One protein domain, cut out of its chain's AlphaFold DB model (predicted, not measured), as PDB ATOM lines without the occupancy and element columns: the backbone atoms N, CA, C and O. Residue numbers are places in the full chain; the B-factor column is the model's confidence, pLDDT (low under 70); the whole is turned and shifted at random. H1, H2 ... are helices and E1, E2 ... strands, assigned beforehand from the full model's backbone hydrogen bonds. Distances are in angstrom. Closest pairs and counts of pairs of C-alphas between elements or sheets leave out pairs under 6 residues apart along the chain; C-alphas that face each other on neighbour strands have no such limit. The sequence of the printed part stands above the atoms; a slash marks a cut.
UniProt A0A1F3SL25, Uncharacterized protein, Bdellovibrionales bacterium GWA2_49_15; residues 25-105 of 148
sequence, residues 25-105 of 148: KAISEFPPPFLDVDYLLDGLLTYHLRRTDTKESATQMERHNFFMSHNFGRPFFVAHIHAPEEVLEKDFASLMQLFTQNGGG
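Overview. This is residues 25 to 105 of the 148 residues of an uncharacterized protein of Bdellovibrionales bacterium GWA2_49_15 (UniProt A0A1F3SL25). A long two-stranded hairpin, E1 and E2, runs through the middle; H4 lies alongside E2 on one side, and H1 and H2 form a corner on the other. Small H3 sits off towards one end, before E1. The printed part has 81 residues, with four named helices and two named strands that follow each other along the chain as H1, H2, H3, E1, E2, H4; the class is mixed, helices and strands. It is compact, with a radius of gyration of the C-alphas of 13.3 A, and spans 38 by 29 by 23 A.

Arrangement. Start with H1, residues 34 to 40, and H2, residues 44 to 51: they only just touch, only at the corner, with 3 pairs of C-alphas within 8 A, the closest those of Asp 38 and Leu 45 at 5.4 A. Their tilt is steep, 61 degrees, opposite ways. H3, residues 58 to 61, is close to H2 but not clearly touching, its closest C-alphas being Leu 49 and Met 61, 7.8 A apart. Next, E1, residues 65 to 71, and E2, residues 74 to 82, form an antiparallel hairpin at 156 degrees; look for N 67 and O 78, within hydrogen-bond range at 2.8 A. H1 and E2 are near each other. The closest C-alphas of E2 and H4, residues 89 to 103, are those of Pro 75 and Gly 103, 5.6 A apart. In H1, H2 and H4 every O i to N i+4 pair is within hydrogen-bond range; H3 is too short for one, but its one O i to N i+3 pair is within range.

Along the chain. Find C-alpha 34 at (31.138, 15.237, -5.760), where H1 begins its 10.0 A. H2 covers 10.6 A, H3 5.3 A, E1 18.7 A and E2 26.2 A. H4 runs 20.8 A to C-alpha 103 at (41.396, 35.011, -1.493).

Size, cuts and confidence. The C-alphas farthest apart, Lys 55 and Gly 105, are 38.9 A apart. The printed part has no cut and no long link. Confidence is under 70 at residues 53 to 62, 84 to 88 and 102 to 105.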
ATOM      1  N   LYS A  25      24.402  17.937 -14.516       85.69
ATOM      2  CA  LYS A  25      23.457  17.427 -13.531       85.69
ATOM      3  C   LYS A  25      23.333  18.409 -12.386       85.69
ATOM      4  O   LYS A  25      24.293  19.108 -12.060       85.69
ATOM      5  N   ALA A  26      22.183  18.411 -11.732       84.56
ATOM      6  CA  ALA A  26      22.035  19.163 -10.500       84.56
ATOM      7  C   ALA A  26      22.983  18.606  -9.427       84.56
ATOM      8  O   ALA A  26      23.302  17.414  -9.401       84.56
ATOM      9  N   ILE A  27      23.397  19.451  -8.482       87.25
ATOM     10  CA  ILE A  27      24.302  19.028  -7.402       87.25
ATOM     11  C   ILE A  27      23.675  17.938  -6.508       87.25
ATOM     12  O   ILE A  27      24.386  17.117  -5.932       87.25
ATOM     13  N   SER A  28      22.338  17.883  -6.456       86.44
ATOM     14  CA  SER A  28      21.538  16.842  -5.794       86.44
ATOM     15  C   SER A  28      21.679  15.453  -6.403       86.44
ATOM     16  O   SER A  28      21.369  14.462  -5.747       86.44
ATOM     17  N   GLU A  29      22.132  15.362  -7.650       87.06
ATOM     18  CA  GLU A  29      22.366  14.091  -8.336       87.06
ATOM     19  C   GLU A  29      23.770  13.531  -8.069       87.06
ATOM     20  O   GLU A  29      24.149  12.518  -8.658       87.06
ATOM     21  N   PHE A  30      24.541  14.175  -7.185       89.38
ATOM     22  CA  PHE A  30      25.910  13.797  -6.835       89.38
ATOM     23  C   PHE A  30      26.817  13.637  -8.075       89.38
ATOM     24  O   PHE A  30      27.418  12.569  -8.260       89.38
ATOM     25  N   PRO A  31      26.924  14.665  -8.948       87.88
ATOM     26  CA  PRO A  31      27.757  14.585 -10.145       87.88
ATOM     27  C   PRO A  31      29.212  14.286  -9.768       87.88
ATOM     28  O   PRO A  31      29.697  14.786  -8.757       87.88
ATOM     29  N   PRO A  32      29.953  13.462 -10.514       87.25
ATOM     30  CA  PRO A  32      31.376  13.303 -10.250       87.25
ATOM     31  C   PRO A  32      32.132  14.641 -10.416       87.25
ATOM     32  O   PRO A  32      31.768  15.438 -11.268       87.25
ATOM     33  N   PRO A  33      33.187  14.919  -9.630       89.81
ATOM     34  CA  PRO A  33      33.695  14.173  -8.486       89.81
ATOM     35  C   PRO A  33      33.152  14.734  -7.153       89.81
ATOM     36  O   PRO A  33      33.919  15.211  -6.317       89.81
ATOM     37  N   PHE A  34      31.831  14.667  -6.929       91.12
ATOM     38  CA  PHE A  34      31.138  15.237  -5.760       91.12
ATOM     39  C   PHE A  34      31.879  15.038  -4.438       91.12
ATOM     40  O   PHE A  34      32.092  15.996  -3.710       91.12
ATOM     41  N   LEU A  35      32.286  13.802  -4.127       91.19
ATOM     42  CA  LEU A  35      32.913  13.478  -2.842       91.19
ATOM     43  C   LEU A  35      34.255  14.188  -2.641       91.19
ATOM     44  O   LEU A  35      34.595  14.542  -1.517       91.19
ATOM     45  N   ASP A  36      35.015  14.396  -3.716       90.56
ATOM     46  CA  ASP A  36      36.291  15.099  -3.644       90.56
ATOM     47  C   ASP A  36      36.072  16.593  -3.429       90.56
ATOM     48  O   ASP A  36      36.733  17.204  -2.594       90.56
ATOM     49  N   VAL A  37      35.105  17.175  -4.140       92.06
ATOM     50  CA  VAL A  37      34.729  18.581  -3.957       92.06
ATOM     51  C   VAL A  37      34.140  18.808  -2.560       92.06
ATOM     52  O   VAL A  37      34.492  19.784  -1.903       92.06
ATOM     53  N   ASP A  38      33.303  17.893  -2.072       93.88
ATOM     54  CA  ASP A  38      32.712  17.954  -0.734       93.88
ATOM     55  C   ASP A  38      33.782  17.836   0.357       93.88
ATOM     56  O   ASP A  38      33.730  18.554   1.351       93.88
ATOM     57  N   TYR A  39      34.806  17.003   0.147       91.31
ATOM     58  CA  TYR A  39      35.962  16.930   1.041       91.31
ATOM     59  C   TYR A  39      36.718  18.265   1.118       91.31
ATOM     60  O   TYR A  39      37.062  18.707   2.209       91.31
ATOM     61  N   LEU A  40      36.933  18.945  -0.017       90.94
ATOM     62  CA  LEU A  40      37.572  20.273  -0.053       90.94
ATOM     63  C   LEU A  40      36.725  21.376   0.597       90.94
ATOM     64  O   LEU A  40      37.236  22.459   0.886       90.94
ATOM     65  N   LEU A  41      35.437  21.108   0.785       92.94
ATOM     66  CA  LEU A  41      34.467  21.998   1.403       92.94
ATOM     67  C   LEU A  41      34.048  21.530   2.805       92.94
ATOM     68  O   LEU A  41      33.024  21.983   3.306       92.94
ATOM     69  N   ASP A  42      34.796  20.619   3.432       92.25
ATOM     70  CA  ASP A  42      34.526  20.115   4.786       92.25
ATOM     71  C   ASP A  42      33.101  19.550   4.971       92.25
ATOM     72  O   ASP A  42      32.473  19.699   6.023       92.25
ATOM     73  N   GLY A  43      32.562  18.897   3.938       92.56
ATOM     74  CA  GLY A  43      31.223  18.304   3.959       92.56
ATOM     75  C   GLY A  43      30.080  19.296   3.712       92.56
ATOM     76  O   GLY A  43      28.910  18.951   3.929       92.56
ATOM     77  N   LEU A  44      30.380  20.538   3.308       92.00
ATOM     78  CA  LEU A  44      29.378  21.589   3.124       92.00
ATOM     79  C   LEU A  44      28.362  21.263   2.024       92.00
ATOM     80  O   LEU A  44      27.207  21.672   2.155       92.00
ATOM     81  N   LEU A  45      28.736  20.518   0.978       92.00
ATOM     82  CA  LEU A  45      27.783  20.105  -0.056       92.00
ATOM     83  C   LEU A  45      26.785  19.118   0.532       92.00
ATOM     84  O   LEU A  45      25.579  19.335   0.440       92.00
ATOM     85  N   THR A  46      27.269  18.078   1.211       91.81
ATOM     86  CA  THR A  46      26.394  17.104   1.880       91.81
ATOM     87  C   THR A  46      25.488  17.786   2.908       91.81
ATOM     88  O   THR A  46      24.298  17.475   3.001       91.81
ATOM     89  N   TYR A  47      26.024  18.739   3.673       90.12
ATOM     90  CA  TYR A  47      25.245  19.528   4.621       90.12
ATOM     91  C   TYR A  47      24.166  20.369   3.932       90.12
ATOM     92  O   TYR A  47      23.022  20.388   4.389       90.12
ATOM     93  N   HIS A  48      24.520  21.039   2.834       87.75
ATOM     94  CA  HIS A  48      23.596  21.836   2.037       87.75
ATOM     95  C   HIS A  48      22.445  20.971   1.517       87.75
ATOM     96  O   HIS A  48      21.291  21.282   1.807       87.75
ATOM     97  N   LEU A  49      22.758  19.834   0.884       87.38
ATOM     98  CA  LEU A  49      21.765  18.916   0.321       87.38
ATOM     99  C   LEU A  49      20.759  18.407   1.366       87.38
ATOM    100  O   LEU A  49      19.569  18.316   1.080       87.38
ATOM    101  N   ARG A  50      21.212  18.123   2.595       85.75
ATOM    102  CA  ARG A  50      20.336  17.662   3.690       85.75
ATOM    103  C   ARG A  50      19.383  18.738   4.209       85.75
ATOM    104  O   ARG A  50      18.350  18.410   4.785       85.75
ATOM    105  N   ARG A  51      19.738  20.020   4.087       78.19
ATOM    106  CA  ARG A  51      18.891  21.132   4.564       78.19
ATOM    107  C   ARG A  51      17.849  21.557   3.541       78.19
ATOM    108  O   ARG A  51      16.853  22.158   3.926       78.19
ATOM    109  N   THR A  52      18.071  21.237   2.273       70.31
ATOM    110  CA  THR A  52      17.208  21.597   1.145       70.31
ATOM    111  C   THR A  52      16.121  20.557   0.835       70.31
ATOM    112  O   THR A  52      15.407  20.706  -0.148       70.31
ATOM    113  N   ASP A  53      15.907  19.552   1.693       61.56
ATOM    114  CA  ASP A  53      14.800  18.576   1.572       61.56
ATOM    115  C   ASP A  53      13.392  19.182   1.812       61.56
ATOM    116  O   ASP A  53      12.371  18.490   1.761       61.56
ATOM    117  N   THR A  54      13.287  20.492   2.057       60.34
ATOM    118  CA  THR A  54      12.008  21.217   2.083       60.34
ATOM    119  C   THR A  54      11.577  21.626   0.671       60.34
ATOM    120  O   THR A  54      12.376  22.166  -0.086       60.34
ATOM    121  N   LYS A  55      10.297  21.433   0.315       55.00
ATOM    122  CA  LYS A  55       9.739  21.625  -1.047       55.00
ATOM    123  C   LYS A  55      10.039  22.973  -1.735       55.00
ATOM    124  O   LYS A  55       9.979  23.030  -2.957       55.00
ATOM    125  N   GLU A  56      10.364  24.037  -1.000       54.53
ATOM    126  CA  GLU A  56      10.762  25.337  -1.577       54.53
ATOM    127  C   GLU A  56      12.211  25.363  -2.100       54.53
ATOM    128  O   GLU A  56      12.552  26.183  -2.952       54.53
ATOM    129  N   SER A  57      13.064  24.444  -1.647       56.78
ATOM    130  CA  SER A  57      14.505  24.451  -1.917       56.78
ATOM    131  C   SER A  57      14.928  23.620  -3.132       56.78
ATOM    132  O   SER A  57      16.039  23.805  -3.619       56.78
ATOM    133  N   ALA A  58      14.049  22.774  -3.681       56.56
ATOM    134  CA  ALA A  58      14.352  21.961  -4.866       56.56
ATOM    135  C   ALA A  58      14.777  22.822  -6.074       56.56
ATOM    136  O   ALA A  58      15.738  22.502  -6.763       56.56
ATOM    137  N   THR A  59      14.148  23.990  -6.255       57.31
ATOM    138  CA  THR A  59      14.502  24.938  -7.332       57.31
ATOM    139  C   THR A  59      15.862  25.619  -7.147       57.31
ATOM    140  O   THR A  59      16.422  26.133  -8.111       57.31
ATOM    141  N   GLN A  60      16.408  25.650  -5.925       60.06
ATOM    142  CA  GLN A  60      17.747  26.191  -5.657       60.06
ATOM    143  C   GLN A  60      18.840  25.154  -5.950       60.06
ATOM    144  O   GLN A  60      19.930  25.519  -6.387       60.06
ATOM    145  N   MET A  61      18.534  23.865  -5.779       61.88
ATOM    146  CA  MET A  61      19.459  22.758  -6.057       61.88
ATOM    147  C   MET A  61      19.718  22.570  -7.560       61.88
ATOM    148  O   MET A  61      20.770  22.062  -7.946       61.88
ATOM    149  N   GLU A  62      18.788  23.025  -8.403       64.38
ATOM    150  CA  GLU A  62      18.879  22.980  -9.869       64.38
ATOM    151  C   GLU A  62      19.667  24.158 -10.481       64.38
ATOM    152  O   GLU A  62      19.907  24.170 -11.687       64.38
ATOM    153  N   ARG A  63      20.100  25.137  -9.670       72.19
ATOM    154  CA  ARG A  63      20.768  26.371 -10.125       72.19
ATOM    155  C   ARG A  63      22.279  26.375  -9.877       72.19
ATOM    156  O   ARG A  63      22.863  25.456  -9.296       72.19
ATOM    157  N   HIS A  64      22.937  27.448 -10.311       78.06
ATOM    158  CA  HIS A  64      24.307  27.759  -9.908       78.06
ATOM    159  C   HIS A  64      24.416  27.903  -8.384       78.06
ATOM    160  O   HIS A  64      23.597  28.570  -7.752       78.06
ATOM    161  N   ASN A  65      25.446  27.299  -7.798       85.94
ATOM    162  CA  ASN A  65      25.699  27.331  -6.361       85.94
ATOM    163  C   ASN A  65      27.111  27.854  -6.081       85.94
ATOM    164  O   ASN A  65      28.047  27.570  -6.825       85.94
ATOM    165  N   PHE A  66      27.277  28.601  -4.993       88.81
ATOM    166  CA  PHE A  66      28.571  29.124  -4.561       88.81
ATOM    167  C   PHE A  66      28.842  28.714  -3.119       88.81
ATOM    168  O   PHE A  66      28.040  28.975  -2.222       88.81
ATOM    169  N   PHE A  67      30.000  28.105  -2.907       91.19
ATOM    170  CA  PHE A  67      30.454  27.603  -1.623       91.19
ATOM    171  C   PHE A  67      31.813  28.207  -1.286       91.19
ATOM    172  O   PHE A  67      32.664  28.407  -2.155       91.19
ATOM    173  N   MET A  68      32.018  28.473  -0.000       90.88
ATOM    174  CA  MET A  68      33.281  28.956   0.539       90.88
ATOM    175  C   MET A  68      33.645  28.101   1.748       90.88
ATOM    176  O   MET A  68      32.836  27.962   2.666       90.88
ATOM    177  N   SER A  69      34.861  27.568   1.750       90.75
ATOM    178  CA  SER A  69      35.474  26.943   2.922       90.75
ATOM    179  C   SER A  69      36.888  27.488   3.140       90.75
ATOM    180  O   SER A  69      37.255  28.535   2.598       90.75
ATOM    181  N   HIS A  70      37.679  26.804   3.959       88.38
ATOM    182  CA  HIS A  70      39.080  27.097   4.199       88.38
ATOM    183  C   HIS A  70      39.926  25.885   3.841       88.38
ATOM    184  O   HIS A  70      39.734  24.805   4.383       88.38
ATOM    185  N   ASN A  71      40.914  26.079   2.976       84.75
ATOM    186  CA  ASN A  71      41.876  25.041   2.643       84.75
ATOM    187  C   ASN A  71      43.291  25.620   2.673       84.75
ATOM    188  O   ASN A  71      43.498  26.781   2.322       84.75
ATOM    189  N   PHE A  72      44.267  24.846   3.145       86.25
ATOM    190  CA  PHE A  72      45.657  25.295   3.329       86.25
ATOM    191  C   PHE A  72      45.798  26.620   4.112       86.25
ATOM    192  O   PHE A  72      46.662  27.443   3.817       86.25
ATOM    193  N   GLY A  73      44.929  26.851   5.104       83.25
ATOM    194  CA  GLY A  73      44.966  28.057   5.942       83.25
ATOM    195  C   GLY A  73      44.476  29.341   5.261       83.25
ATOM    196  O   GLY A  73      44.740  30.432   5.766       83.25
ATOM    197  N   ARG A  74      43.766  29.236   4.133       84.75
ATOM    198  CA  ARG A  74      43.200  30.375   3.397       84.75
ATOM    199  C   ARG A  74      41.792  30.071   2.868       84.75
ATOM    200  O   ARG A  74      41.428  28.898   2.780       84.75
ATOM    201  N   PRO A  75      41.006  31.095   2.502       87.38
ATOM    202  CA  PRO A  75      39.713  30.892   1.861       87.38
ATOM    203  C   PRO A  75      39.846  30.087   0.565       87.38
ATOM    204  O   PRO A  75      40.763  30.314  -0.225       87.38
ATOM    205  N   PHE A  76      38.926  29.148   0.375       89.38
ATOM    206  CA  PHE A  76      38.824  28.291  -0.798       89.38
ATOM    207  C   PHE A  76      37.397  28.342  -1.334       89.38
ATOM    208  O   PHE A  76      36.438  28.206  -0.569       89.38
ATOM    209  N   PHE A  77      37.254  28.541  -2.640       92.00
ATOM    210  CA  PHE A  77      35.956  28.785  -3.266       92.00
ATOM    211  C   PHE A  77      35.579  27.667  -4.230       92.00
ATOM    212  O   PHE A  77      36.419  27.170  -4.976       92.00
ATOM    213  N   VAL A  78      34.300  27.310  -4.268       93.00
ATOM    214  CA  VAL A  78      33.748  26.417  -5.289       93.00
ATOM    215  C   VAL A  78      32.484  27.045  -5.850       93.00
ATOM    216  O   VAL A  78      31.515  27.265  -5.128       93.00
ATOM    217  N   ALA A  79      32.489  27.314  -7.148       91.69
ATOM    218  CA  ALA A  79      31.309  27.724  -7.891       91.69
ATOM    219  C   ALA A  79      30.821  26.540  -8.730       91.69
ATOM    220  O   ALA A  79      31.459  26.180  -9.717       91.69
ATOM    221  N   HIS A  80      29.709  25.929  -8.326       90.75
ATOM    222  CA  HIS A  80      29.026  24.905  -9.105       90.75
ATOM    223  C   HIS A  80      28.125  25.563 -10.150       90.75
ATOM    224  O   HIS A  80      27.257  26.374  -9.820       90.75
ATOM    225  N   ILE A  81      28.322  25.193 -11.405       87.19
ATOM    226  CA  ILE A  81      27.675  25.768 -12.572       87.19
ATOM    227  C   ILE A  81      26.962  24.642 -13.313       87.19
ATOM    228  O   ILE A  81      27.583  23.820 -13.981       87.19
ATOM    229  N   HIS A  82      25.641  24.633 -13.203       84.75
ATOM    230  CA  HIS A  82      24.788  23.736 -13.962       84.75
ATOM    231  C   HIS A  82      24.686  24.220 -15.424       84.75
ATOM    232  O   HIS A  82      24.133  25.280 -15.704       84.75
ATOM    233  N   ALA A  83      25.245  23.451 -16.358       72.94
ATOM    234  CA  ALA A  83      25.466  23.809 -17.758       72.94
ATOM    235  C   ALA A  83      24.313  23.612 -18.776       72.94
ATOM    236  O   ALA A  83      24.549  23.914 -19.949       72.94
ATOM    237  N   PRO A  84      23.089  23.136 -18.451       62.09
ATOM    238  CA  PRO A  84      21.962  23.345 -19.359       62.09
ATOM    239  C   PRO A  84      21.485  24.810 -19.371       62.09
ATOM    240  O   PRO A  84      20.699  25.174 -20.244       62.09
ATOM    241  N   GLU A  85      21.957  25.650 -18.445       61.47
ATOM    242  CA  GLU A  85      21.665  27.086 -18.403       61.47
ATOM    243  C   GLU A  85      22.723  27.900 -19.173       61.47
ATOM    244  O   GLU A  85      23.912  27.570 -19.177       61.47
ATOM    245  N   GLU A  86      22.304  28.993 -19.824       61.91
ATOM    246  CA  GLU A  86      23.238  29.971 -20.391       61.91
ATOM    247  C   GLU A  86      23.978  30.688 -19.261       61.91
ATOM    248  O   GLU A  86      23.475  31.635 -18.655       61.91
ATOM    249  N   VAL A  87      25.200  30.243 -18.987       65.50
ATOM    250  CA  VAL A  87      26.089  30.922 -18.046       65.50
ATOM    251  C   VAL A  87      26.673  32.138 -18.745       65.50
ATOM    252  O   VAL A  87      27.470  32.016 -19.682       65.50
ATOM    253  N   LEU A  88      26.279  33.328 -18.306       65.38
ATOM    254  CA  LEU A  88      26.710  34.558 -18.950       65.38
ATOM    255  C   LEU A  88      28.133  34.913 -18.497       65.38
ATOM    256  O   LEU A  88      28.517  34.713 -17.346       65.38
ATOM    257  N   GLU A  89      28.921  35.520 -19.389       76.12
ATOM    258  CA  GLU A  89      30.280  36.007 -19.081       76.12
ATOM    259  C   GLU A  89      30.313  36.897 -17.819       76.12
ATOM    260  O   GLU A  89      31.277  36.884 -17.049       76.12
ATOM    261  N   LYS A  90      29.221  37.633 -17.570       73.94
ATOM    262  CA  LYS A  90      29.033  38.487 -16.389       73.94
ATOM    263  C   LYS A  90      29.017  37.700 -15.070       73.94
ATOM    264  O   LYS A  90      29.496  38.210 -14.056       73.94
ATOM    265  N   ASP A  91      28.487  36.477 -15.076       77.56
ATOM    266  CA  ASP A  91      28.343  35.658 -13.872       77.56
ATOM    267  C   ASP A  91      29.721  35.126 -13.474       77.56
ATOM    268  O   ASP A  91      30.155  35.285 -12.333       77.56
ATOM    269  N   PHE A  92      30.487  34.649 -14.458       79.44
ATOM    270  CA  PHE A  92      31.896  34.300 -14.293       79.44
ATOM    271  C   PHE A  92      32.748  35.475 -13.808       79.44
ATOM    272  O   PHE A  92      33.542  35.312 -12.882       79.44
ATOM    273  N   ALA A  93      32.580  36.668 -14.389       81.88
ATOM    274  CA  ALA A  93      33.306  37.858 -13.946       81.88
ATOM    275  C   ALA A  93      32.996  38.209 -12.480       81.88
ATOM    276  O   ALA A  93      33.909  38.525 -11.717       81.88
ATOM    277  N   SER A  94      31.729  38.100 -12.076       83.25
ATOM    278  CA  SER A  94      31.293  38.363 -10.699       83.25
ATOM    279  C   SER A  94      31.875  37.341  -9.719       83.25
ATOM    280  O   SER A  94      32.426  37.713  -8.683       83.25
ATOM    281  N   LEU A  95      31.843  36.052 -10.069       83.75
ATOM    282  CA  LEU A  95      32.442  34.982  -9.265       83.75
ATOM    283  C   LEU A  95      33.960  35.161  -9.125       83.75
ATOM    284  O   LEU A  95      34.503  35.038  -8.030       83.75
ATOM    285  N   MET A  96      34.645  35.539 -10.203       84.19
ATOM    286  CA  MET A  96      36.079  35.841 -10.177       84.19
ATOM    287  C   MET A  96      36.427  37.022  -9.264       84.19
ATOM    288  O   MET A  96      37.443  36.989  -8.562       84.19
ATOM    289  N   GLN A  97      35.593  38.063  -9.232       82.62
ATOM    290  CA  GLN A  97      35.774  39.166  -8.287       82.62
ATOM    291  C   GLN A  97      35.671  38.680  -6.837       82.62
ATOM    292  O   GLN A  97      36.500  39.060  -6.013       82.62
ATOM    293  N   LEU A  98      34.734  37.781  -6.529       80.00
ATOM    294  CA  LEU A  98      34.623  37.187  -5.192       80.00
ATOM    295  C   LEU A  98      35.855  36.351  -4.819       80.00
ATOM    296  O   LEU A  98      36.366  36.486  -3.707       80.00
ATOM    297  N   PHE A  99      36.367  35.539  -5.749       79.31
ATOM    298  CA  PHE A  99      37.570  34.724  -5.528       79.31
ATOM    299  C   PHE A  99      38.787  35.609  -5.217       79.31
ATOM    300  O   PHE A  99      39.582  35.301  -4.331       79.31
ATOM    301  N   THR A 100      38.927  36.732  -5.925       76.31
ATOM    302  CA  THR A 100      40.091  37.626  -5.808       76.31
ATOM    303  C   THR A 100      40.023  38.572  -4.614       76.31
ATOM    304  O   THR A 100      41.043  38.810  -3.970       76.31
ATOM    305  N   GLN A 101      38.842  39.090  -4.273       74.12
ATOM    306  CA  GLN A 101      38.673  39.983  -3.122       74.12
ATOM    307  C   GLN A 101      38.844  39.245  -1.793       74.12
ATOM    308  O   GLN A 101      39.409  39.800  -0.852       74.12
ATOM    309  N   ASN A 102      38.395  37.990  -1.729       65.75
ATOM    310  CA  ASN A 102      38.376  37.216  -0.490       65.75
ATOM    311  C   ASN A 102      39.526  36.200  -0.387       65.75
ATOM    312  O   ASN A 102      39.878  35.808   0.720       65.75
ATOM    313  N   GLY A 103      40.160  35.808  -1.500       58.19
ATOM    314  CA  GLY A 103      41.396  35.011  -1.493       58.19
ATOM    315  C   GLY A 103      42.641  35.806  -1.068       58.19
ATOM    316  O   GLY A 103      43.654  35.226  -0.676       58.19
ATOM    317  N   GLY A 104      42.556  37.141  -1.089       51.84
ATOM    318  CA  GLY A 104      43.635  38.063  -0.746       51.84
ATOM    319  C   GLY A 104      43.801  38.287   0.757       51.84
ATOM    320  O   GLY A 104      43.451  39.343   1.287       51.84
ATOM    321  N   GLY A 105      44.415  37.333   1.456       47.09
ATOM    322  CA  GLY A 105      45.023  37.609   2.758       47.09
ATOM    323  C   GLY A 105      46.061  38.735   2.625       47.09
ATOM    324  O   GLY A 105      46.914  38.698   1.740       47.09
TER     325      GLY A 105